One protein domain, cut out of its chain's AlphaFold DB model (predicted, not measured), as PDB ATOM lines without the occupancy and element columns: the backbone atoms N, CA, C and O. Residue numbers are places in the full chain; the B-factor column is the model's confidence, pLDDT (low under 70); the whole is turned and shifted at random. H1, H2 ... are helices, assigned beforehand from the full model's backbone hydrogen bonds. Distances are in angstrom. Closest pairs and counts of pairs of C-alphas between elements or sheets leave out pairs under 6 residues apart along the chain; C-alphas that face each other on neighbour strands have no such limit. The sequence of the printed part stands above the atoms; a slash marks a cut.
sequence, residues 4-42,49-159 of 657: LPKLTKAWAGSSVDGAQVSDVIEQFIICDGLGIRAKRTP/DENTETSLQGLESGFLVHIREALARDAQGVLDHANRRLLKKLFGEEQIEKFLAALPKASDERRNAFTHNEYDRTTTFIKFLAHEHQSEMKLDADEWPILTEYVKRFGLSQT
ATOM      1  N   LEU A   4      28.792   7.257 -13.095       36.09
ATOM      2  CA  LEU A   4      28.756   6.500 -11.836       36.09
ATOM      3  C   LEU A   4      27.765   7.037 -10.777       36.09
ATOM      4  O   LEU A   4      27.053   6.229 -10.184       36.09
ATOM      5  N   PRO A   5      27.623   8.362 -10.556       36.12
ATOM      6  CA  PRO A   5      26.675   8.892  -9.565       36.12
ATOM      7  C   PRO A   5      25.202   8.830 -10.002       36.12
ATOM      8  O   PRO A   5      24.303   8.968  -9.176       36.12
ATOM      9  N   LYS A   6      24.935   8.657 -11.304       36.12
ATOM     10  CA  LYS A   6      23.571   8.502 -11.840       36.12
ATOM     11  C   LYS A   6      23.043   7.076 -11.662       36.12
ATOM     12  O   LYS A   6      21.846   6.903 -11.466       36.12
ATOM     13  N   LEU A   7      23.942   6.091 -11.660       38.69
ATOM     14  CA  LEU A   7      23.642   4.672 -11.474       38.69
ATOM     15  C   LEU A   7      23.225   4.343 -10.037       38.69
ATOM     16  O   LEU A   7      22.159   3.787  -9.825       38.69
ATOM     17  N   THR A   8      23.972   4.795  -9.030       38.56
ATOM     18  CA  THR A   8      23.625   4.566  -7.612       38.56
ATOM     19  C   THR A   8      22.317   5.238  -7.181       38.56
ATOM     20  O   THR A   8      21.624   4.742  -6.294       38.56
ATOM     21  N   LYS A   9      21.933   6.351  -7.821       37.09
ATOM     22  CA  LYS A   9      20.724   7.114  -7.471       37.09
ATOM     23  C   LYS A   9      19.429   6.539  -8.056       37.09
ATOM     24  O   LYS A   9      18.367   6.808  -7.506       37.09
ATOM     25  N   ALA A  10      19.507   5.759  -9.136       40.16
ATOM     26  CA  ALA A  10      18.348   5.090  -9.731       40.16
ATOM     27  C   ALA A  10      17.935   3.810  -8.972       40.16
ATOM     28  O   ALA A  10      16.797   3.377  -9.101       40.16
ATOM     29  N   TRP A  11      18.826   3.257  -8.143       46.00
ATOM     30  CA  TRP A  11      18.676   1.928  -7.535       46.00
ATOM     31  C   TRP A  11      18.350   1.934  -6.041       46.00
ATOM     32  O   TRP A  11      17.818   0.959  -5.520       46.00
ATOM     33  N   ALA A  12      18.581   3.048  -5.342       39.38
ATOM     34  CA  ALA A  12      18.295   3.177  -3.909       39.38
ATOM     35  C   ALA A  12      16.788   3.125  -3.543       39.38
ATOM     36  O   ALA A  12      16.436   3.382  -2.394       39.38
ATOM     37  N   GLY A  13      15.891   2.826  -4.491       38.16
ATOM     38  CA  GLY A  13      14.441   2.838  -4.275       38.16
ATOM     39  C   GLY A  13      13.607   1.862  -5.109       38.16
ATOM     40  O   GLY A  13      12.384   1.966  -5.056       38.16
ATOM     41  N   SER A  14      14.203   0.935  -5.867       37.94
ATOM     42  CA  SER A  14      13.466   0.012  -6.744       37.94
ATOM     43  C   SER A  14      13.590  -1.447  -6.299       37.94
ATOM     44  O   SER A  14      14.675  -1.959  -6.029       37.94
ATOM     45  N   SER A  15      12.452  -2.141  -6.224       39.06
ATOM     46  CA  SER A  15      12.413  -3.598  -6.128       39.06
ATOM     47  C   SER A  15      12.937  -4.193  -7.435       39.06
ATOM     48  O   SER A  15      12.315  -4.005  -8.476       39.06
ATOM     49  N   VAL A  16      14.076  -4.881  -7.364       45.34
ATOM     50  CA  VAL A  16      14.733  -5.521  -8.514       45.34
ATOM     51  C   VAL A  16      13.846  -6.636  -9.089       45.34
ATOM     52  O   VAL A  16      13.549  -7.598  -8.378       45.34
ATOM     53  N   ASP A  17      13.400  -6.474 -10.338       46.16
ATOM     54  CA  ASP A  17      12.803  -7.522 -11.184       46.16
ATOM     55  C   ASP A  17      13.900  -8.289 -11.962       46.16
ATOM     56  O   ASP A  17      15.065  -7.894 -11.944       46.16
ATOM     57  N   GLY A  18      13.561  -9.394 -12.639       42.56
ATOM     58  CA  GLY A  18      14.544 -10.232 -13.350       42.56
ATOM     59  C   GLY A  18      15.325  -9.511 -14.463       42.56
ATOM     60  O   GLY A  18      16.516  -9.765 -14.633       42.56
ATOM     61  N   ALA A  19      14.710  -8.549 -15.163       46.53
ATOM     62  CA  ALA A  19      15.387  -7.755 -16.195       46.53
ATOM     63  C   ALA A  19      16.436  -6.810 -15.582       46.53
ATOM     64  O   ALA A  19      17.533  -6.647 -16.114       46.53
ATOM     65  N   GLN A  20      16.145  -6.260 -14.400       61.56
ATOM     66  CA  GLN A  20      17.089  -5.451 -13.631       61.56
ATOM     67  C   GLN A  20      18.293  -6.278 -13.128       61.56
ATOM     68  O   GLN A  20      19.405  -5.754 -13.052       61.56
ATOM     69  N   VAL A  21      18.132  -7.572 -12.819       57.84
ATOM     70  CA  VAL A  21      19.248  -8.437 -12.372       57.84
ATOM     71  C   VAL A  21      20.301  -8.631 -13.470       57.84
ATOM     72  O   VAL A  21      21.496  -8.513 -13.181       57.84
ATOM     73  N   SER A  22      19.881  -8.877 -14.716       59.38
ATOM     74  CA  SER A  22      20.794  -9.018 -15.864       59.38
ATOM     75  C   SER A  22      21.646  -7.762 -16.056       59.38
ATOM     76  O   SER A  22      22.876  -7.842 -16.087       59.38
ATOM     77  N   ASP A  23      21.011  -6.584 -16.066       62.53
ATOM     78  CA  ASP A  23      21.693  -5.295 -16.231       62.53
ATOM     79  C   ASP A  23      22.750  -5.049 -15.143       62.53
ATOM     80  O   ASP A  23      23.838  -4.537 -15.420       62.53
ATOM     81  N   VAL A  24      22.466  -5.435 -13.894       63.19
ATOM     82  CA  VAL A  24      23.416  -5.324 -12.772       63.19
ATOM     83  C   VAL A  24      24.616  -6.230 -12.966       63.19
ATOM     84  O   VAL A  24      25.750  -5.811 -12.728       63.19
ATOM     85  N   ILE A  25      24.378  -7.473 -13.378       64.00
ATOM     86  CA  ILE A  25      25.441  -8.453 -13.585       64.00
ATOM     87  C   ILE A  25      26.320  -8.030 -14.763       64.00
ATOM     88  O   ILE A  25      27.546  -8.047 -14.639       64.00
ATOM     89  N   GLU A  26      25.733  -7.566 -15.865       67.00
ATOM     90  CA  GLU A  26      26.482  -7.035 -17.005       67.00
ATOM     91  C   GLU A  26      27.316  -5.811 -16.620       67.00
ATOM     92  O   GLU A  26      28.519  -5.762 -16.892       67.00
ATOM     93  N   GLN A  27      26.720  -4.843 -15.919       66.31
ATOM     94  CA  GLN A  27      27.428  -3.649 -15.454       66.31
ATOM     95  C   GLN A  27      28.558  -3.992 -14.487       66.31
ATOM     96  O   GLN A  27      29.639  -3.405 -14.578       66.31
ATOM     97  N   PHE A  28      28.348  -4.966 -13.602       68.50
ATOM     98  CA  PHE A  28      29.393  -5.489 -12.736       68.50
ATOM     99  C   PHE A  28      30.525  -6.132 -13.543       68.50
ATOM    100  O   PHE A  28      31.693  -5.814 -13.315       68.50
ATOM    101  N   ILE A  29      30.209  -6.994 -14.516       66.44
ATOM    102  CA  ILE A  29      31.203  -7.653 -15.374       66.44
ATOM    103  C   ILE A  29      32.030  -6.609 -16.138       66.44
ATOM    104  O   ILE A  29      33.252  -6.765 -16.239       66.44
ATOM    105  N   ILE A  30      31.392  -5.543 -16.631       65.88
ATOM    106  CA  ILE A  30      32.049  -4.417 -17.306       65.88
ATOM    107  C   ILE A  30      32.958  -3.656 -16.333       65.88
ATOM    108  O   ILE A  30      34.137  -3.466 -16.638       65.88
ATOM    109  N   CYS A  31      32.454  -3.257 -15.159       60.97
ATOM    110  CA  CYS A  31      33.228  -2.518 -14.153       60.97
ATOM    111  C   CYS A  31      34.449  -3.315 -13.668       60.97
ATOM    112  O   CYS A  31      35.562  -2.794 -13.673       60.97
ATOM    113  N   ASP A  32      34.267  -4.600 -13.363       62.31
ATOM    114  CA  ASP A  32      35.340  -5.514 -12.959       62.31
ATOM    115  C   ASP A  32      36.319  -5.800 -14.119       62.31
ATOM    116  O   ASP A  32      37.527  -5.944 -13.942       62.31
ATOM    117  N   GLY A  33      35.826  -5.879 -15.361       58.31
ATOM    118  CA  GLY A  33      36.653  -6.053 -16.565       58.31
ATOM    119  C   GLY A  33      37.590  -4.872 -16.839       58.31
ATOM    120  O   GLY A  33      38.728  -5.067 -17.278       58.31
ATOM    121  N   LEU A  34      37.151  -3.650 -16.527       56.53
ATOM    122  CA  LEU A  34      37.978  -2.444 -16.622       56.53
ATOM    123  C   LEU A  34      39.149  -2.459 -15.619       56.53
ATOM    124  O   LEU A  34      40.200  -1.891 -15.920       56.53
ATOM    125  N   GLY A  35      39.032  -3.193 -14.506       51.41
ATOM    126  CA  GLY A  35      40.094  -3.397 -13.512       51.41
ATOM    127  C   GLY A  35      41.288  -4.248 -13.977       51.41
ATOM    128  O   GLY A  35      42.357  -4.170 -13.379       51.41
ATOM    129  N   ILE A  36      41.172  -5.010 -15.077       37.94
ATOM    130  CA  ILE A  36      42.278  -5.823 -15.639       37.94
ATOM    131  C   ILE A  36      43.035  -5.084 -16.761       37.94
ATOM    132  O   ILE A  36      44.179  -5.420 -17.070       37.94
ATOM    133  N   ARG A  37      42.468  -4.021 -17.353       32.19
ATOM    134  CA  ARG A  37      43.172  -3.215 -18.376       32.19
ATOM    135  C   ARG A  37      44.122  -2.162 -17.803       32.19
ATOM    136  O   ARG A  37      44.941  -1.628 -18.546       32.19
ATOM    137  N   ALA A  38      44.101  -1.916 -16.496       31.55
ATOM    138  CA  ALA A  38      44.993  -0.967 -15.834       31.55
ATOM    139  C   ALA A  38      46.296  -1.620 -15.328       31.55
ATOM    140  O   ALA A  38      46.651  -1.461 -14.169       31.55
ATOM    141  N   LYS A  39      47.010  -2.389 -16.166       37.91
ATOM    142  CA  LYS A  39      48.426  -2.762 -15.937       37.91
ATOM    143  C   LYS A  39      49.022  -3.430 -17.180       37.91
ATOM    144  O   LYS A  39      49.077  -4.651 -17.270       37.91
ATOM    145  N   ARG A  40      49.464  -2.608 -18.139       31.75
ATOM    146  CA  ARG A  40      50.637  -2.821 -19.019       31.75
ATOM    147  C   ARG A  40      50.692  -1.708 -20.068       31.75
ATOM    148  O   ARG A  40      50.189  -1.859 -21.175       31.75
ATOM    149  N   THR A  41      51.348  -0.606 -19.726       31.25
ATOM    150  CA  THR A  41      52.072   0.201 -20.715       31.25
ATOM    151  C   THR A  41      53.560  -0.174 -20.634       31.25
ATOM    152  O   THR A  41      54.051  -0.414 -19.528       31.25
ATOM    153  N   PRO A  42      54.290  -0.279 -21.761       33.75
ATOM    154  CA  PRO A  42      55.705  -0.681 -21.777       33.75
ATOM    155  C   PRO A  42      56.688   0.354 -21.209       33.75
ATOM    156  O   PRO A  42      57.893   0.136 -21.266       33.75
ATOM    157  N   ASP A  49      46.708   6.660  -8.557       40.12
ATOM    158  CA  ASP A  49      45.648   7.585  -8.178       40.12
ATOM    159  C   ASP A  49      44.721   6.830  -7.199       40.12
ATOM    160  O   ASP A  49      43.740   6.195  -7.589       40.12
ATOM    161  N   GLU A  50      45.092   6.809  -5.911       41.66
ATOM    162  CA  GLU A  50      44.436   6.019  -4.842       41.66
ATOM    163  C   GLU A  50      42.921   6.296  -4.714       41.66
ATOM    164  O   GLU A  50      42.147   5.440  -4.280       41.66
ATOM    165  N   ASN A  51      42.455   7.469  -5.156       44.00
ATOM    166  CA  ASN A  51      41.041   7.849  -5.103       44.00
ATOM    167  C   ASN A  51      40.162   7.107  -6.124       44.00
ATOM    168  O   ASN A  51      38.981   6.876  -5.859       44.00
ATOM    169  N   THR A  52      40.697   6.719  -7.286       44.91
ATOM    170  CA  THR A  52      39.903   6.011  -8.306       44.91
ATOM    171  C   THR A  52      39.724   4.540  -7.941       44.91
ATOM    172  O   THR A  52      38.621   4.007  -8.069       44.91
ATOM    173  N   GLU A  53      40.770   3.911  -7.406       41.44
ATOM    174  CA  GLU A  53      40.771   2.508  -6.970       41.44
ATOM    175  C   GLU A  53      39.820   2.290  -5.778       41.44
ATOM    176  O   GLU A  53      38.996   1.375  -5.797       41.44
ATOM    177  N   THR A  54      39.822   3.217  -4.812       47.75
ATOM    178  CA  THR A  54      38.901   3.203  -3.658       47.75
ATOM    179  C   THR A  54      37.436   3.386  -4.083       47.75
ATOM    180  O   THR A  54      36.535   2.747  -3.539       47.75
ATOM    181  N   SER A  55      37.175   4.221  -5.099       54.53
ATOM    182  CA  SER A  55      35.817   4.433  -5.620       54.53
ATOM    183  C   SER A  55      35.266   3.200  -6.348       54.53
ATOM    184  O   SER A  55      34.113   2.829  -6.132       54.53
ATOM    185  N   LEU A  56      36.101   2.523  -7.145       51.78
ATOM    186  CA  LEU A  56      35.739   1.304  -7.874       51.78
ATOM    187  C   LEU A  56      35.491   0.129  -6.923       51.78
ATOM    188  O   LEU A  56      34.492  -0.563  -7.080       51.78
ATOM    189  N   GLN A  57      36.316  -0.045  -5.885       56.81
ATOM    190  CA  GLN A  57      36.097  -1.075  -4.858       56.81
ATOM    191  C   GLN A  57      34.794  -0.860  -4.071       56.81
ATOM    192  O   GLN A  57      34.078  -1.822  -3.780       56.81
ATOM    193  N   GLY A  58      34.450   0.394  -3.756       58.34
ATOM    194  CA  GLY A  58      33.176   0.735  -3.113       58.34
ATOM    195  C   GLY A  58      31.960   0.440  -4.000       58.34
ATOM    196  O   GLY A  58      30.955  -0.084  -3.521       58.34
ATOM    197  N   LEU A  59      32.069   0.714  -5.302       59.75
ATOM    198  CA  LEU A  59      31.045   0.395  -6.305       59.75
ATOM    199  C   LEU A  59      30.880  -1.114  -6.512       59.75
ATOM    200  O   LEU A  59      29.755  -1.608  -6.483       59.75
ATOM    201  N   GLU A  60      31.981  -1.855  -6.657       61.78
ATOM    202  CA  GLU A  60      31.958  -3.320  -6.748       61.78
ATOM    203  C   GLU A  60      31.304  -3.950  -5.514       61.78
ATOM    204  O   GLU A  60      30.480  -4.854  -5.645       61.78
ATOM    205  N   SER A  61      31.614  -3.436  -4.321       68.62
ATOM    206  CA  SER A  61      31.008  -3.903  -3.071       68.62
ATOM    207  C   SER A  61      29.496  -3.657  -3.041       68.62
ATOM    208  O   SER A  61      28.748  -4.536  -2.616       68.62
ATOM    209  N   GLY A  62      29.029  -2.504  -3.536       69.94
ATOM    210  CA  GLY A  62      27.601  -2.192  -3.657       69.94
ATOM    211  C   GLY A  62      26.861  -3.109  -4.636       69.94
ATOM    212  O   GLY A  62      25.792  -3.621  -4.309       69.94
ATOM    213  N   PHE A  63      27.455  -3.397  -5.799       73.25
ATOM    214  CA  PHE A  63      26.884  -4.349  -6.758       73.25
ATOM    215  C   PHE A  63      26.772  -5.760  -6.174       73.25
ATOM    216  O   PHE A  63      25.730  -6.397  -6.305       73.25
ATOM    217  N   LEU A  64      27.804  -6.241  -5.474       77.19
ATOM    218  CA  LEU A  64      27.774  -7.564  -4.845       77.19
ATOM    219  C   LEU A  64      26.681  -7.684  -3.772       77.19
ATOM    220  O   LEU A  64      26.124  -8.767  -3.607       77.19
ATOM    221  N   VAL A  65      26.344  -6.601  -3.059       77.69
ATOM    222  CA  VAL A  65      25.214  -6.589  -2.112       77.69
ATOM    223  C   VAL A  65      23.892  -6.799  -2.849       77.69
ATOM    224  O   VAL A  65      23.146  -7.709  -2.493       77.69
ATOM    225  N   HIS A  66      23.635  -6.047  -3.919       74.50
ATOM    226  CA  HIS A  66      22.403  -6.200  -4.697       74.50
ATOM    227  C   HIS A  66      22.297  -7.561  -5.389       74.50
ATOM    228  O   HIS A  66      21.217  -8.147  -5.416       74.50
ATOM    229  N   ILE A  67      23.409  -8.113  -5.885       77.62
ATOM    230  CA  ILE A  67      23.423  -9.463  -6.464       77.62
ATOM    231  C   ILE A  67      23.125 -10.517  -5.387       77.62
ATOM    232  O   ILE A  67      22.396 -11.466  -5.658       77.62
ATOM    233  N   ARG A  68      23.607 -10.352  -4.146       81.19
ATOM    234  CA  ARG A  68      23.241 -11.242  -3.023       81.19
ATOM    235  C   ARG A  68      21.761 -11.134  -2.650       81.19
ATOM    236  O   ARG A  68      21.125 -12.149  -2.385       81.19
ATOM    237  N   GLU A  69      21.194  -9.930  -2.662       77.56
ATOM    238  CA  GLU A  69      19.753  -9.721  -2.460       77.56
ATOM    239  C   GLU A  69      18.913 -10.313  -3.601       77.56
ATOM    240  O   GLU A  69      17.793 -10.771  -3.371       77.56
ATOM    241  N   ALA A  70      19.425 -10.285  -4.834       75.62
ATOM    242  CA  ALA A  70      18.810 -10.941  -5.983       75.62
ATOM    243  C   ALA A  70      18.884 -12.466  -5.842       75.62
ATOM    244  O   ALA A  70      17.849 -13.108  -5.929       75.62
ATOM    245  N   LEU A  71      20.041 -13.036  -5.489       80.50
ATOM    246  CA  LEU A  71      20.222 -14.476  -5.245       80.50
ATOM    247  C   LEU A  71      19.240 -15.041  -4.214       80.50
ATOM    248  O   LEU A  71      18.750 -16.154  -4.375       80.50
ATOM    249  N   ALA A  72      18.937 -14.275  -3.163       75.44
ATOM    250  CA  ALA A  72      17.983 -14.682  -2.135       75.44
ATOM    251  C   ALA A  72      16.522 -14.730  -2.628       75.44
ATOM    252  O   ALA A  72      15.686 -15.367  -1.987       75.44
ATOM    253  N   ARG A  73      16.207 -14.032  -3.725       74.12
ATOM    254  CA  ARG A  73      14.860 -13.931  -4.310       74.12
ATOM    255  C   ARG A  73      14.699 -14.785  -5.563       74.12
ATOM    256  O   ARG A  73      13.661 -15.410  -5.731       74.12
ATOM    257  N   ASP A  74      15.719 -14.784  -6.411       71.25
ATOM    258  CA  ASP A  74      15.771 -15.423  -7.716       71.25
ATOM    259  C   ASP A  74      17.208 -15.882  -8.011       71.25
ATOM    260  O   ASP A  74      18.011 -15.207  -8.662       71.25
ATOM    261  N   ALA A  75      17.558 -17.054  -7.483       79.25
ATOM    262  CA  ALA A  75      18.854 -17.664  -7.747       79.25
ATOM    263  C   ALA A  75      19.022 -18.052  -9.227       79.25
ATOM    264  O   ALA A  75      20.148 -18.076  -9.721       79.25
ATOM    265  N   GLN A  76      17.922 -18.338  -9.929       74.94
ATOM    266  CA  GLN A  76      17.940 -18.778 -11.318       74.94
ATOM    267  C   GLN A  76      18.343 -17.633 -12.248       74.94
ATOM    268  O   GLN A  76      19.324 -17.777 -12.974       74.94
ATOM    269  N   GLY A  77      17.675 -16.482 -12.134       71.94
ATOM    270  CA  GLY A  77      17.991 -15.298 -12.930       71.94
ATOM    271  C   GLY A  77      19.418 -14.797 -12.703       71.94
ATOM    272  O   GLY A  77      20.070 -14.325 -13.627       71.94
ATOM    273  N   VAL A  78      19.977 -14.968 -11.500       80.31
ATOM    274  CA  VAL A  78      21.400 -14.661 -11.273       80.31
ATOM    275  C   VAL A  78      22.303 -15.673 -11.982       80.31
ATOM    276  O   VAL A  78      23.296 -15.280 -12.598       80.31
ATOM    277  N   LEU A  79      21.996 -16.970 -11.884       85.31
ATOM    278  CA  LEU A  79      22.798 -18.031 -12.495       85.31
ATOM    279  C   LEU A  79      22.818 -17.948 -14.021       85.31
ATOM    280  O   LEU A  79      23.860 -18.254 -14.589       85.31
ATOM    281  N   ASP A  80      21.749 -17.471 -14.658       75.88
ATOM    282  CA  ASP A  80      21.659 -17.295 -16.117       75.88
ATOM    283  C   ASP A  80      22.711 -16.337 -16.690       75.88
ATOM    284  O   ASP A  80      23.104 -16.451 -17.849       75.88
ATOM    285  N   HIS A  81      23.236 -15.433 -15.860       79.12
ATOM    286  CA  HIS A  81      24.253 -14.460 -16.261       79.12
ATOM    287  C   HIS A  81      25.569 -14.610 -15.487       79.12
ATOM    288  O   HIS A  81      26.575 -13.967 -15.807       79.12
ATOM    289  N   ALA A  82      25.606 -15.458 -14.457       85.06
ATOM    290  CA  ALA A  82      26.782 -15.615 -13.619       85.06
ATOM    291  C   ALA A  82      27.906 -16.346 -14.357       85.06
ATOM    292  O   ALA A  82      27.724 -17.423 -14.916       85.06
ATOM    293  N   ASN A  83      29.113 -15.786 -14.294       87.69
ATOM    294  CA  ASN A  83      30.334 -16.470 -14.710       87.69
ATOM    295  C   ASN A  83      31.190 -16.830 -13.489       87.69
ATOM    296  O   ASN A  83      30.983 -16.331 -12.378       87.69
ATOM    297  N   ARG A  84      32.225 -17.654 -13.697       91.56
ATOM    298  CA  ARG A  84      33.148 -18.068 -12.620       91.56
ATOM    299  C   ARG A  84      33.718 -16.900 -11.830       91.56
ATOM    300  O   ARG A  84      33.883 -17.011 -10.621       91.56
ATOM    301  N   ARG A  85      34.048 -15.795 -12.501       87.88
ATOM    302  CA  ARG A  85      34.656 -14.625 -11.861       87.88
ATOM    303  C   ARG A  85      33.684 -13.973 -10.878       87.88
ATOM    304  O   ARG A  85      34.079 -13.693  -9.749       87.88
ATOM    305  N   LEU A  86      32.421 -13.802 -11.272       88.00
ATOM    306  CA  LEU A  86      31.372 -13.303 -10.385       88.00
ATOM    307  C   LEU A  86      31.162 -14.247  -9.193       88.00
ATOM    308  O   LEU A  86      31.188 -13.795  -8.051       88.00
ATOM    309  N   LEU A  87      31.037 -15.555  -9.436       91.38
ATOM    310  CA  LEU A  87      30.832 -16.539  -8.367       91.38
ATOM    311  C   LEU A  87      31.990 -16.550  -7.359       91.38
ATOM    312  O   LEU A  87      31.754 -16.549  -6.152       91.38
ATOM    313  N   LYS A  88      33.241 -16.468  -7.830       93.19
ATOM    314  CA  LYS A  88      34.427 -16.350  -6.965       93.19
ATOM    315  C   LYS A  88      34.387 -15.102  -6.086       93.19
ATOM    316  O   LYS A  88      34.779 -15.172  -4.926       93.19
ATOM    317  N   LYS A  89      33.915 -13.966  -6.607       89.06
ATOM    318  CA  LYS A  89      33.764 -12.732  -5.819       89.06
ATOM    319  C   LYS A  89      32.606 -12.815  -4.817       89.06
ATOM    320  O   LYS A  89      32.718 -12.278  -3.718       89.06
ATOM    321  N   LEU A  90      31.512 -13.491  -5.170       88.06
ATOM    322  CA  LEU A  90      30.342 -13.636  -4.299       88.06
ATOM    323  C   LEU A  90      30.597 -14.575  -3.115       88.06
ATOM    324  O   LEU A  90      30.233 -14.222  -1.989       88.06
ATOM    325  N   PHE A  91      31.223 -15.725  -3.379       90.38
ATOM    326  CA  PHE A  91      31.307 -16.862  -2.453       90.38
ATOM    327  C   PHE A  91      32.740 -17.228  -2.032       90.38
ATOM    328  O   PHE A  91      32.940 -18.043  -1.138       90.38
ATOM    329  N   GLY A  92      33.748 -16.596  -2.634       91.31
ATOM    330  CA  GLY A  92      35.160 -16.824  -2.338       91.31
ATOM    331  C   GLY A  92      35.839 -17.748  -3.349       91.31
ATOM    332  O   GLY A  92      35.313 -18.785  -3.749       91.31
ATOM    333  N   GLU A  93      37.056 -17.377  -3.751       94.00
ATOM    334  CA  GLU A  93      37.799 -18.094  -4.790       94.00
ATOM    335  C   GLU A  93      38.114 -19.547  -4.417       94.00
ATOM    336  O   GLU A  93      37.938 -20.445  -5.240       94.00
ATOM    337  N   GLU A  94      38.524 -19.789  -3.173       94.50
ATOM    338  CA  GLU A  94      38.875 -21.131  -2.704       94.50
ATOM    339  C   GLU A  94      37.687 -22.101  -2.782       94.50
ATOM    340  O   GLU A  94      37.853 -23.247  -3.203       94.50
ATOM    341  N   GLN A  95      36.484 -21.653  -2.404       93.81
ATOM    342  CA  GLN A  95      35.289 -22.498  -2.414       93.81
ATOM    343  C   GLN A  95      34.897 -22.887  -3.840       93.81
ATOM    344  O   GLN A  95      34.702 -24.068  -4.133       93.81
ATOM    345  N   ILE A  96      34.855 -21.904  -4.743       95.69
ATOM    346  CA  ILE A  96      34.498 -22.140  -6.142       95.69
ATOM    347  C   ILE A  96      35.537 -23.025  -6.834       95.69
ATOM    348  O   ILE A  96      35.163 -23.931  -7.570       95.69
ATOM    349  N   GLU A  97      36.836 -22.843  -6.584       96.00
ATOM    350  CA  GLU A  97      37.857 -23.723  -7.170       96.00
ATOM    351  C   GLU A  97      37.784 -25.159  -6.634       96.00
ATOM    352  O   GLU A  97      37.984 -26.101  -7.404       96.00
ATOM    353  N   LYS A  98      37.445 -25.357  -5.352       96.38
ATOM    354  CA  LYS A  98      37.193 -26.700  -4.800       96.38
ATOM    355  C   LYS A  98      35.999 -27.372  -5.475       96.38
ATOM    356  O   LYS A  98      36.110 -28.541  -5.844       96.38
ATOM    357  N   PHE A  99      34.908 -26.637  -5.680       96.69
ATOM    358  CA  PHE A  99      33.745 -27.126  -6.416       96.69
ATOM    359  C   PHE A  99      34.106 -27.485  -7.864       96.69
ATOM    360  O   PHE A  99      33.873 -28.607  -8.308       96.69
ATOM    361  N   LEU A 100      34.765 -26.577  -8.586       95.50
ATOM    362  CA  LEU A 100      35.189 -26.799  -9.971       95.50
ATOM    363  C   LEU A 100      36.139 -27.998 -10.111       95.50
ATOM    364  O   LEU A 100      36.112 -28.694 -11.122       95.50
ATOM    365  N   ALA A 101      36.986 -28.253  -9.111       95.12
ATOM    366  CA  ALA A 101      37.876 -29.412  -9.081       95.12
ATOM    367  C   ALA A 101      37.161 -30.737  -8.756       95.12
ATOM    368  O   ALA A 101      37.711 -31.802  -9.049       95.12
ATOM    369  N   ALA A 102      35.974 -30.678  -8.145       94.62
ATOM    370  CA  ALA A 102      35.131 -31.834  -7.846       94.62
ATOM    371  C   ALA A 102      34.276 -32.289  -9.036       94.62
ATOM    372  O   ALA A 102      33.813 -33.429  -9.027       94.62
ATOM    373  N   LEU A 103      34.083 -31.426 -10.039       93.31
ATOM    374  CA  LEU A 103      33.299 -31.745 -11.231       93.31
ATOM    375  C   LEU A 103      33.815 -33.016 -11.935       93.31
ATOM    376  O   LEU A 103      35.024 -33.289 -11.908       93.31
ATOM    377  N   PRO A 104      32.918 -33.788 -12.582       87.31
ATOM    378  CA  PRO A 104      33.299 -34.973 -13.342       87.31
ATOM    379  C   PRO A 104      34.440 -34.676 -14.320       87.31
ATOM    380  O   PRO A 104      34.410 -33.686 -15.040       87.31
ATOM    381  N   LYS A 105      35.466 -35.536 -14.326       83.69
ATOM    382  CA  LYS A 105      36.675 -35.350 -15.151       83.69
ATOM    383  C   LYS A 105      36.588 -35.986 -16.534       83.69
ATOM    384  O   LYS A 105      37.425 -35.697 -17.379       83.69
ATOM    385  N   ALA A 106      35.664 -36.927 -16.712       67.81
ATOM    386  CA  ALA A 106      35.514 -37.658 -17.969       67.81
ATOM    387  C   ALA A 106      34.991 -36.759 -19.097       67.81
ATOM    388  O   ALA A 106      35.272 -36.997 -20.266       67.81
ATOM    389  N   SER A 107      34.285 -35.703 -18.717       67.44
ATOM    390  CA  SER A 107      33.867 -34.599 -19.557       67.44
ATOM    391  C   SER A 107      34.651 -33.346 -19.176       67.44
ATOM    392  O   SER A 107      35.059 -33.175 -18.027       67.44
ATOM    393  N   ASP A 108      34.853 -32.437 -20.129       80.44
ATOM    394  CA  ASP A 108      35.510 -31.136 -19.925       80.44
ATOM    395  C   ASP A 108      34.647 -30.177 -19.048       80.44
ATOM    396  O   ASP A 108      34.653 -28.960 -19.229       80.44
ATOM    397  N   GLU A 109      33.904 -30.688 -18.054       87.69
ATOM    398  CA  GLU A 109      32.951 -29.946 -17.211       87.69
ATOM    399  C   GLU A 109      33.601 -28.771 -16.514       87.69
ATOM    400  O   GLU A 109      33.096 -27.655 -16.561       87.69
ATOM    401  N   ARG A 110      34.785 -28.974 -15.931       91.56
ATOM    402  CA  ARG A 110      35.523 -27.873 -15.306       91.56
ATOM    403  C   ARG A 110      35.845 -26.758 -16.298       91.56
ATOM    404  O   ARG A 110      35.979 -25.608 -15.889       91.56
ATOM    405  N   ARG A 111      36.021 -27.069 -17.582       88.69
ATOM    406  CA  ARG A 111      36.274 -26.078 -18.632       88.69
ATOM    407  C   ARG A 111      34.985 -25.407 -19.100       88.69
ATOM    408  O   ARG A 111      35.055 -24.215 -19.391       88.69
ATOM    409  N   ASN A 112      33.846 -26.092 -19.074       89.25
ATOM    410  CA  ASN A 112      32.560 -25.573 -19.555       89.25
ATOM    411  C   ASN A 112      31.678 -24.929 -18.473       89.25
ATOM    412  O   ASN A 112      30.845 -24.093 -18.797       89.25
ATOM    413  N   ALA A 113      31.902 -25.226 -17.193       91.00
ATOM    414  CA  ALA A 113      31.080 -24.731 -16.089       91.00
ATOM    415  C   ALA A 113      30.966 -23.196 -16.060       91.00
ATOM    416  O   ALA A 113      31.997 -22.511 -16.053       91.00
ATOM    417  N   PHE A 114      29.751 -22.661 -15.967       90.31
ATOM    418  CA  PHE A 114      29.452 -21.221 -15.915       90.31
ATOM    419  C   PHE A 114      29.973 -20.431 -17.122       90.31
ATOM    420  O   PHE A 114      30.480 -19.311 -16.980       90.31
ATOM    421  N   THR A 115      29.944 -21.056 -18.298       84.88
ATOM    422  CA  THR A 115      30.262 -20.406 -19.578       84.88
ATOM    423  C   THR A 115      29.029 -20.194 -20.443       84.88
ATOM    424  O   THR A 115      29.128 -19.458 -21.422       84.88
ATOM    425  N   HIS A 116      27.897 -20.814 -20.085       80.44
ATOM    426  CA  HIS A 116      26.634 -20.761 -20.829       80.44
ATOM    427  C   HIS A 116      26.750 -21.276 -22.268       80.44
ATOM    428  O   HIS A 116      25.962 -20.913 -23.137       80.44
ATOM    429  N   ASN A 117      27.754 -22.118 -22.531       77.81
ATOM    430  CA  ASN A 117      27.853 -22.860 -23.779       77.81
ATOM    431  C   ASN A 117      26.991 -24.135 -23.722       77.81
ATOM    432  O   ASN A 117      26.500 -24.528 -22.668       77.81
ATOM    433  N   GLU A 118      26.842 -24.813 -24.859       63.31
ATOM    434  CA  GLU A 118      26.037 -26.040 -24.980       63.31
ATOM    435  C   GLU A 118      26.494 -27.202 -24.072       63.31
ATOM    436  O   GLU A 118      25.737 -28.140 -23.826       63.31
ATOM    437  N   TYR A 119      27.721 -27.139 -23.554       78.06
ATOM    438  CA  TYR A 119      28.314 -28.152 -22.686       78.06
ATOM    439  C   TYR A 119      28.282 -27.751 -21.202       78.06
ATOM    440  O   TYR A 119      28.835 -28.469 -20.367       78.06
ATOM    441  N   ASP A 120      27.673 -26.617 -20.844       82.00
ATOM    442  CA  ASP A 120      27.605 -26.118 -19.467       82.00
ATOM    443  C   ASP A 120      26.506 -26.812 -18.648       82.00
ATOM    444  O   ASP A 120      25.532 -26.212 -18.189       82.00
ATOM    445  N   ARG A 121      26.686 -28.114 -18.412       85.12
ATOM    446  CA  ARG A 121      25.769 -28.914 -17.583       85.12
ATOM    447  C   ARG A 121      25.807 -28.512 -16.113       85.12
ATOM    448  O   ARG A 121      24.864 -28.780 -15.370       85.12
ATOM    449  N   THR A 122      26.894 -27.876 -15.684       90.75
ATOM    450  CA  THR A 122      27.088 -27.442 -14.299       90.75
ATOM    451  C   THR A 122      26.105 -26.335 -13.922       90.75
ATOM    452  O   THR A 122      25.459 -26.434 -12.876       90.75
ATOM    453  N   THR A 123      25.933 -25.319 -14.775       88.62
ATOM    454  CA  THR A 123      24.934 -24.262 -14.546       88.62
ATOM    455  C   THR A 123      23.522 -24.848 -14.523       88.62
ATOM    456  O   THR A 123      22.775 -24.599 -13.577       88.62
ATOM    457  N   THR A 124      23.176 -25.709 -15.488       83.81
ATOM    458  CA  THR A 124      21.867 -26.389 -15.540       83.81
ATOM    459  C   THR A 124      21.585 -27.212 -14.282       83.81
ATOM    460  O   THR A 124      20.474 -27.187 -13.754       83.81
ATOM    461  N   PHE A 125      22.586 -27.927 -13.765       89.38
ATOM    462  CA  PHE A 125      22.477 -28.706 -12.533       89.38
ATOM    463  C   PHE A 125      22.171 -27.832 -11.308       89.38
ATOM    464  O   PHE A 125      21.254 -28.147 -10.548       89.38
ATOM    465  N   ILE A 126      22.895 -26.724 -11.123       91.50
ATOM    466  CA  ILE A 126      22.685 -25.844  -9.964       91.50
ATOM    467  C   ILE A 126      21.344 -25.116 -10.082       91.50
ATOM    468  O   ILE A 126      20.618 -25.047  -9.092       91.50
ATOM    469  N   LYS A 127      20.970 -24.633 -11.276       86.50
ATOM    470  CA  LYS A 127      19.644 -24.035 -11.520       86.50
ATOM    471  C   LYS A 127      18.526 -25.002 -11.140       86.50
ATOM    472  O   LYS A 127      17.610 -24.614 -10.424       86.50
ATOM    473  N   PHE A 128      18.638 -26.260 -11.566       84.50
ATOM    474  CA  PHE A 128      17.664 -27.296 -11.234       84.50
ATOM    475  C   PHE A 128      17.505 -27.451  -9.719       84.50
ATOM    476  O   PHE A 128      16.397 -27.348  -9.204       84.50
ATOM    477  N   LEU A 129      18.604 -27.627  -8.980       88.25
ATOM    478  CA  LEU A 129      18.511 -27.745  -7.526       88.25
ATOM    479  C   LEU A 129      17.990 -26.458  -6.870       88.25
ATOM    480  O   LEU A 129      17.228 -26.556  -5.921       88.25
ATOM    481  N   ALA A 130      18.337 -25.268  -7.363       85.25
ATOM    482  CA  ALA A 130      17.831 -24.004  -6.816       85.25
ATOM    483  C   ALA A 130      16.318 -23.828  -7.002       85.25
ATOM    484  O   ALA A 130      15.658 -23.249  -6.142       85.25
ATOM    485  N   HIS A 131      15.791 -24.302  -8.129       79.12
ATOM    486  CA  HIS A 131      14.384 -24.180  -8.489       79.12
ATOM    487  C   HIS A 131      13.511 -25.218  -7.771       79.12
ATOM    488  O   HIS A 131      12.414 -24.910  -7.305       79.12
ATOM    489  N   GLU A 132      13.993 -26.456  -7.665       80.00
ATOM    490  CA  GLU A 132      13.206 -27.549  -7.108       80.00
ATOM    491  C   GLU A 132      13.006 -27.389  -5.601       80.00
ATOM    492  O   GLU A 132      13.893 -27.691  -4.806       80.00
ATOM    493  N   HIS A 133      11.801 -26.988  -5.182       76.94
ATOM    494  CA  HIS A 133      11.461 -26.783  -3.769       76.94
ATOM    495  C   HIS A 133      11.795 -27.982  -2.871       76.94
ATOM    496  O   HIS A 133      12.138 -27.807  -1.702       76.94
ATOM    497  N   GLN A 134      11.720 -29.201  -3.413       79.81
ATOM    498  CA  GLN A 134      12.066 -30.421  -2.689       79.81
ATOM    499  C   GLN A 134      13.560 -30.536  -2.345       79.81
ATOM    500  O   GLN A 134      13.893 -31.291  -1.433       79.81
ATOM    501  N   SER A 135      14.455 -29.833  -3.045       81.19
ATOM    502  CA  SER A 135      15.898 -29.852  -2.771       81.19
ATOM    503  C   SER A 135      16.255 -29.084  -1.493       81.19
ATOM    504  O   SER A 135      17.281 -29.364  -0.874       81.19
ATOM    505  N   GLU A 136      15.427 -28.097  -1.118       86.50
ATOM    506  CA  GLU A 136      15.698 -27.104  -0.070       86.50
ATOM    507  C   GLU A 136      17.074 -26.413  -0.220       86.50
ATOM    508  O   GLU A 136      17.691 -25.969   0.761       86.50
ATOM    509  N   MET A 137      17.585 -26.326  -1.452       88.62
ATOM    510  CA  MET A 137      18.837 -25.646  -1.762       88.62
ATOM    511  C   MET A 137      18.652 -24.131  -1.641       88.62
ATOM    512  O   MET A 137      17.688 -23.559  -2.145       88.62
ATOM    513  N   LYS A 138      19.605 -23.467  -0.988       86.88
ATOM    514  CA  LYS A 138      19.723 -22.006  -0.985       86.88
ATOM    515  C   LYS A 138      21.136 -21.677  -1.419       86.88
ATOM    516  O   LYS A 138      22.074 -22.166  -0.808       86.88
ATOM    517  N   LEU A 139      21.291 -20.911  -2.496       86.19
ATOM    518  CA  LEU A 139      22.614 -20.622  -3.041       86.19
ATOM    519  C   LEU A 139      23.309 -19.529  -2.212       86.19
ATOM    520  O   LEU A 139      23.262 -18.345  -2.545       86.19
ATOM    521  N   ASP A 140      23.943 -19.944  -1.119       86.44
ATOM    522  CA  ASP A 140      24.750 -19.111  -0.231       86.44
ATOM    523  C   ASP A 140      26.166 -19.694  -0.040       86.44
ATOM    524  O   ASP A 140      26.564 -20.652  -0.704       86.44
ATOM    525  N   ALA A 141      26.974 -19.068   0.822       84.44
ATOM    526  CA  ALA A 141      28.348 -19.504   1.070       84.44
ATOM    527  C   ALA A 141      28.438 -20.863   1.797       84.44
ATOM    528  O   ALA A 141      29.434 -21.568   1.638       84.44
ATOM    529  N   ASP A 142      27.415 -21.246   2.566       88.00
ATOM    530  CA  ASP A 142      27.398 -22.506   3.315       88.00
ATOM    531  C   ASP A 142      27.008 -23.691   2.417       88.00
ATOM    532  O   ASP A 142      27.316 -24.845   2.729       88.00
ATOM    533  N   GLU A 143      26.373 -23.416   1.276       92.62
ATOM    534  CA  GLU A 143      25.917 -24.433   0.329       92.62
ATOM    535  C   GLU A 143      27.052 -25.004  -0.543       92.62
ATOM    536  O   GLU A 143      27.033 -26.186  -0.892       92.62
ATOM    537  N   TRP A 144      28.084 -24.220  -0.876       93.75
ATOM    538  CA  TRP A 144      29.173 -24.663  -1.767       93.75
ATOM    539  C   TRP A 144      29.972 -25.873  -1.257       93.75
ATOM    540  O   TRP A 144      30.270 -26.761  -2.067       93.75
ATOM    541  N   PRO A 145      30.319 -25.982   0.042       94.75
ATOM    542  CA  PRO A 145      30.899 -27.207   0.591       94.75
ATOM    543  C   PRO A 145      30.001 -28.438   0.398       94.75
ATOM    544  O   PRO A 145      30.501 -29.507   0.045       94.75
ATOM    545  N   ILE A 146      28.683 -28.277   0.565       96.12
ATOM    546  CA  ILE A 146      27.691 -29.351   0.406       96.12
ATOM    547  C   ILE A 146      27.628 -29.781  -1.062       96.12
ATOM    548  O   ILE A 146      27.791 -30.962  -1.362       96.12
ATOM    549  N   LEU A 147      27.485 -28.824  -1.987       96.00
ATOM    550  CA  LEU A 147      27.502 -29.071  -3.431       96.00
ATOM    551  C   LEU A 147      28.792 -29.766  -3.874       96.00
ATOM    552  O   LEU A 147      28.749 -30.708  -4.660       96.00
ATOM    553  N   THR A 148      29.939 -29.341  -3.345       96.38
ATOM    554  CA  THR A 148      31.244 -29.934  -3.667       96.38
ATOM    555  C   THR A 148      31.286 -31.418  -3.307       96.38
ATOM    556  O   THR A 148      31.692 -32.237  -4.131       96.38
ATOM    557  N   GLU A 149      30.864 -31.790  -2.098       96.19
ATOM    558  CA  GLU A 149      30.872 -33.194  -1.668       96.19
ATOM    559  C   GLU A 149      29.759 -34.024  -2.317       96.19
ATOM    560  O   GLU A 149      29.981 -35.194  -2.638       96.19
ATOM    561  N   TYR A 150      28.602 -33.420  -2.596       95.75
ATOM    562  CA  TYR A 150      27.537 -34.059  -3.365       95.75
ATOM    563  C   TYR A 150      28.025 -34.429  -4.769       95.75
ATOM    564  O   TYR A 150      27.910 -35.583  -5.178       95.75
ATOM    565  N   VAL A 151      28.647 -33.483  -5.482       94.25
ATOM    566  CA  VAL A 151      29.152 -33.697  -6.846       94.25
ATOM    567  C   VAL A 151      30.242 -34.765  -6.885       94.25
ATOM    568  O   VAL A 151      30.244 -35.597  -7.791       94.25
ATOM    569  N   LYS A 152      31.128 -34.829  -5.883       92.00
ATOM    570  CA  LYS A 152      32.124 -35.916  -5.797       92.00
ATOM    571  C   LYS A 152      31.486 -37.302  -5.732       92.00
ATOM    572  O   LYS A 152      32.070 -38.258  -6.237       92.00
ATOM    573  N   ARG A 153      30.333 -37.425  -5.071       90.81
ATOM    574  CA  ARG A 153      29.673 -38.713  -4.809       90.81
ATOM    575  C   ARG A 153      28.676 -39.106  -5.884       90.81
ATOM    576  O   ARG A 153      28.635 -40.270  -6.277       90.81
ATOM    577  N   PHE A 154      27.882 -38.148  -6.344       89.75
ATOM    578  CA  PHE A 154      26.731 -38.377  -7.214       89.75
ATOM    579  C   PHE A 154      26.851 -37.678  -8.572       89.75
ATOM    580  O   PHE A 154      25.924 -37.749  -9.378       89.75
ATOM    581  N   GLY A 155      27.972 -37.005  -8.848       90.12
ATOM    582  CA  GLY A 155      28.135 -36.198 -10.053       90.12
ATOM    583  C   GLY A 155      27.096 -35.079 -10.119       90.12
ATOM    584  O   GLY A 155      26.697 -34.511  -9.106       90.12
ATOM    585  N   LEU A 156      26.619 -34.787 -11.325       88.81
ATOM    586  CA  LEU A 156      25.592 -33.771 -11.574       88.81
ATOM    587  C   LEU A 156      24.163 -34.348 -11.481       88.81
ATOM    588  O   LEU A 156      23.296 -34.000 -12.277       88.81
ATOM    589  N   SER A 157      23.908 -35.279 -10.549       86.31
ATOM    590  CA  SER A 157      22.599 -35.942 -10.424       86.31
ATOM    591  C   SER A 157      21.488 -34.953 -10.054       86.31
ATOM    592  O   SER A 157      21.468 -34.423  -8.941       86.31
ATOM    593  N   GLN A 158      20.516 -34.788 -10.952       84.88
ATOM    594  CA  GLN A 158      19.325 -33.942 -10.800       84.88
ATOM    595  C   GLN A 158      18.188 -34.680 -10.069       84.88
ATOM    596  O   GLN A 158      17.105 -34.893 -10.605       84.88
ATOM    597  N   THR A 159      18.438 -35.099  -8.827       87.00
ATOM    598  CA  THR A 159      17.441 -35.787  -7.989       87.00
ATOM    599  C   THR A 159      17.237 -34.994  -6.690       87.00
ATOM    600  O   THR A 159      18.060 -35.120  -5.779       87.00
TER     601      THR A 159
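What this domain is: This is residues 4 to 42 and 49 to 159 of the 657 residues of an uncharacterized protein of Candidatus Kerfeldbacteria bacterium (UniProt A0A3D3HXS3). Two longer helices, H2 and H3, lie side by side and run opposite ways in one half of the domain, with the short H1 near H3; six shorter helices, H4 to H9, make the other half. There H6 and H9 run side by side the same way, while H8 packs on H4 and H7; residues 36 to 42 stick out as a free tail. The printed part has 150 residues with nine named helices, H1 to H9 along the chain, and no named strand; the class is all helix. It is compact, with a radius of gyration of the C-alphas of 16.8 A, and spans 49 by 45 by 27 A.

Where its parts are: H1 is residues 4 to 11, beginning at C-alpha 4 (28.756, 6.500, -11.836). H2 is residues 18 to 34, 24.9 A long, and H3 residues 50 to 71, 31.7 A long, ending at C-alpha 71 (20.222, -14.476, -5.245). H4 is residues 75 to 79, H5 residues 84 to 91, H6 residues 93 to 102, 14.3 A long, and H7 residues 109 to 112. H8 is residues 121 to 131, 15.3 A long. H9 is residues 143 to 154, 15.9 A long, ending at C-alpha 154 (26.731, -38.377, -7.214).

How they stand to each other: H1 touches no helix, but is near H3. H2 and H3 touch at a shallow tilt of 28 degrees, opposite ways; their closest C-alphas, those of Phe 28 and Phe 63, are 6.6 A apart. With residues 18 to 25 alone H2 touches H4, closest at the C-alphas of Gly 18 and Gly 77, 6.1 A. H3, with residues 64 to 68 alone, only just touches H5, with 3 pairs of C-alphas within 8 A, the closest those of Leu 64 and Leu 90, 6.6 A; they are about perpendicular at 81 degrees. H4 touches H8, closest at the C-alphas of Gln 76 and Lys 127, 5.5 A. H5 and H6 touch at a steep tilt of 62 degrees, opposite ways, closest at the C-alphas of Lys 88 and Ile 96, 5.8 A. H6 and H9 touch at a shallow tilt of 12 degrees, the same way, closest at the C-alphas of Phe 99 and Thr 148, 4.7 A. H7 touches H8, closest at the C-alphas of Glu 109 and Thr 122, 7.0 A. H6 and H8 are apart. In H2, H3, H4, H5, H6, H8 and H9 every O i to N i+4 pair is within hydrogen-bond range; in H1 1 of 4 is, beside 2 of 5 O i to N i+3 pairs, and H7 is too short for an O i to N i+4 pair.

The domain as a whole: The C-alphas farthest apart, those of Pro 42 and Gln 134, are 56.2 A apart. Residues 43 to 48 are not printed; C-alphas 42 and 49 are 18.8 A apart across this cut. The link from H8 to H9 is long. Mean pLDDT of the printed part is 72.9; residues 4 to 42, 49 to 62, 106 to 107 and 118 are under 70.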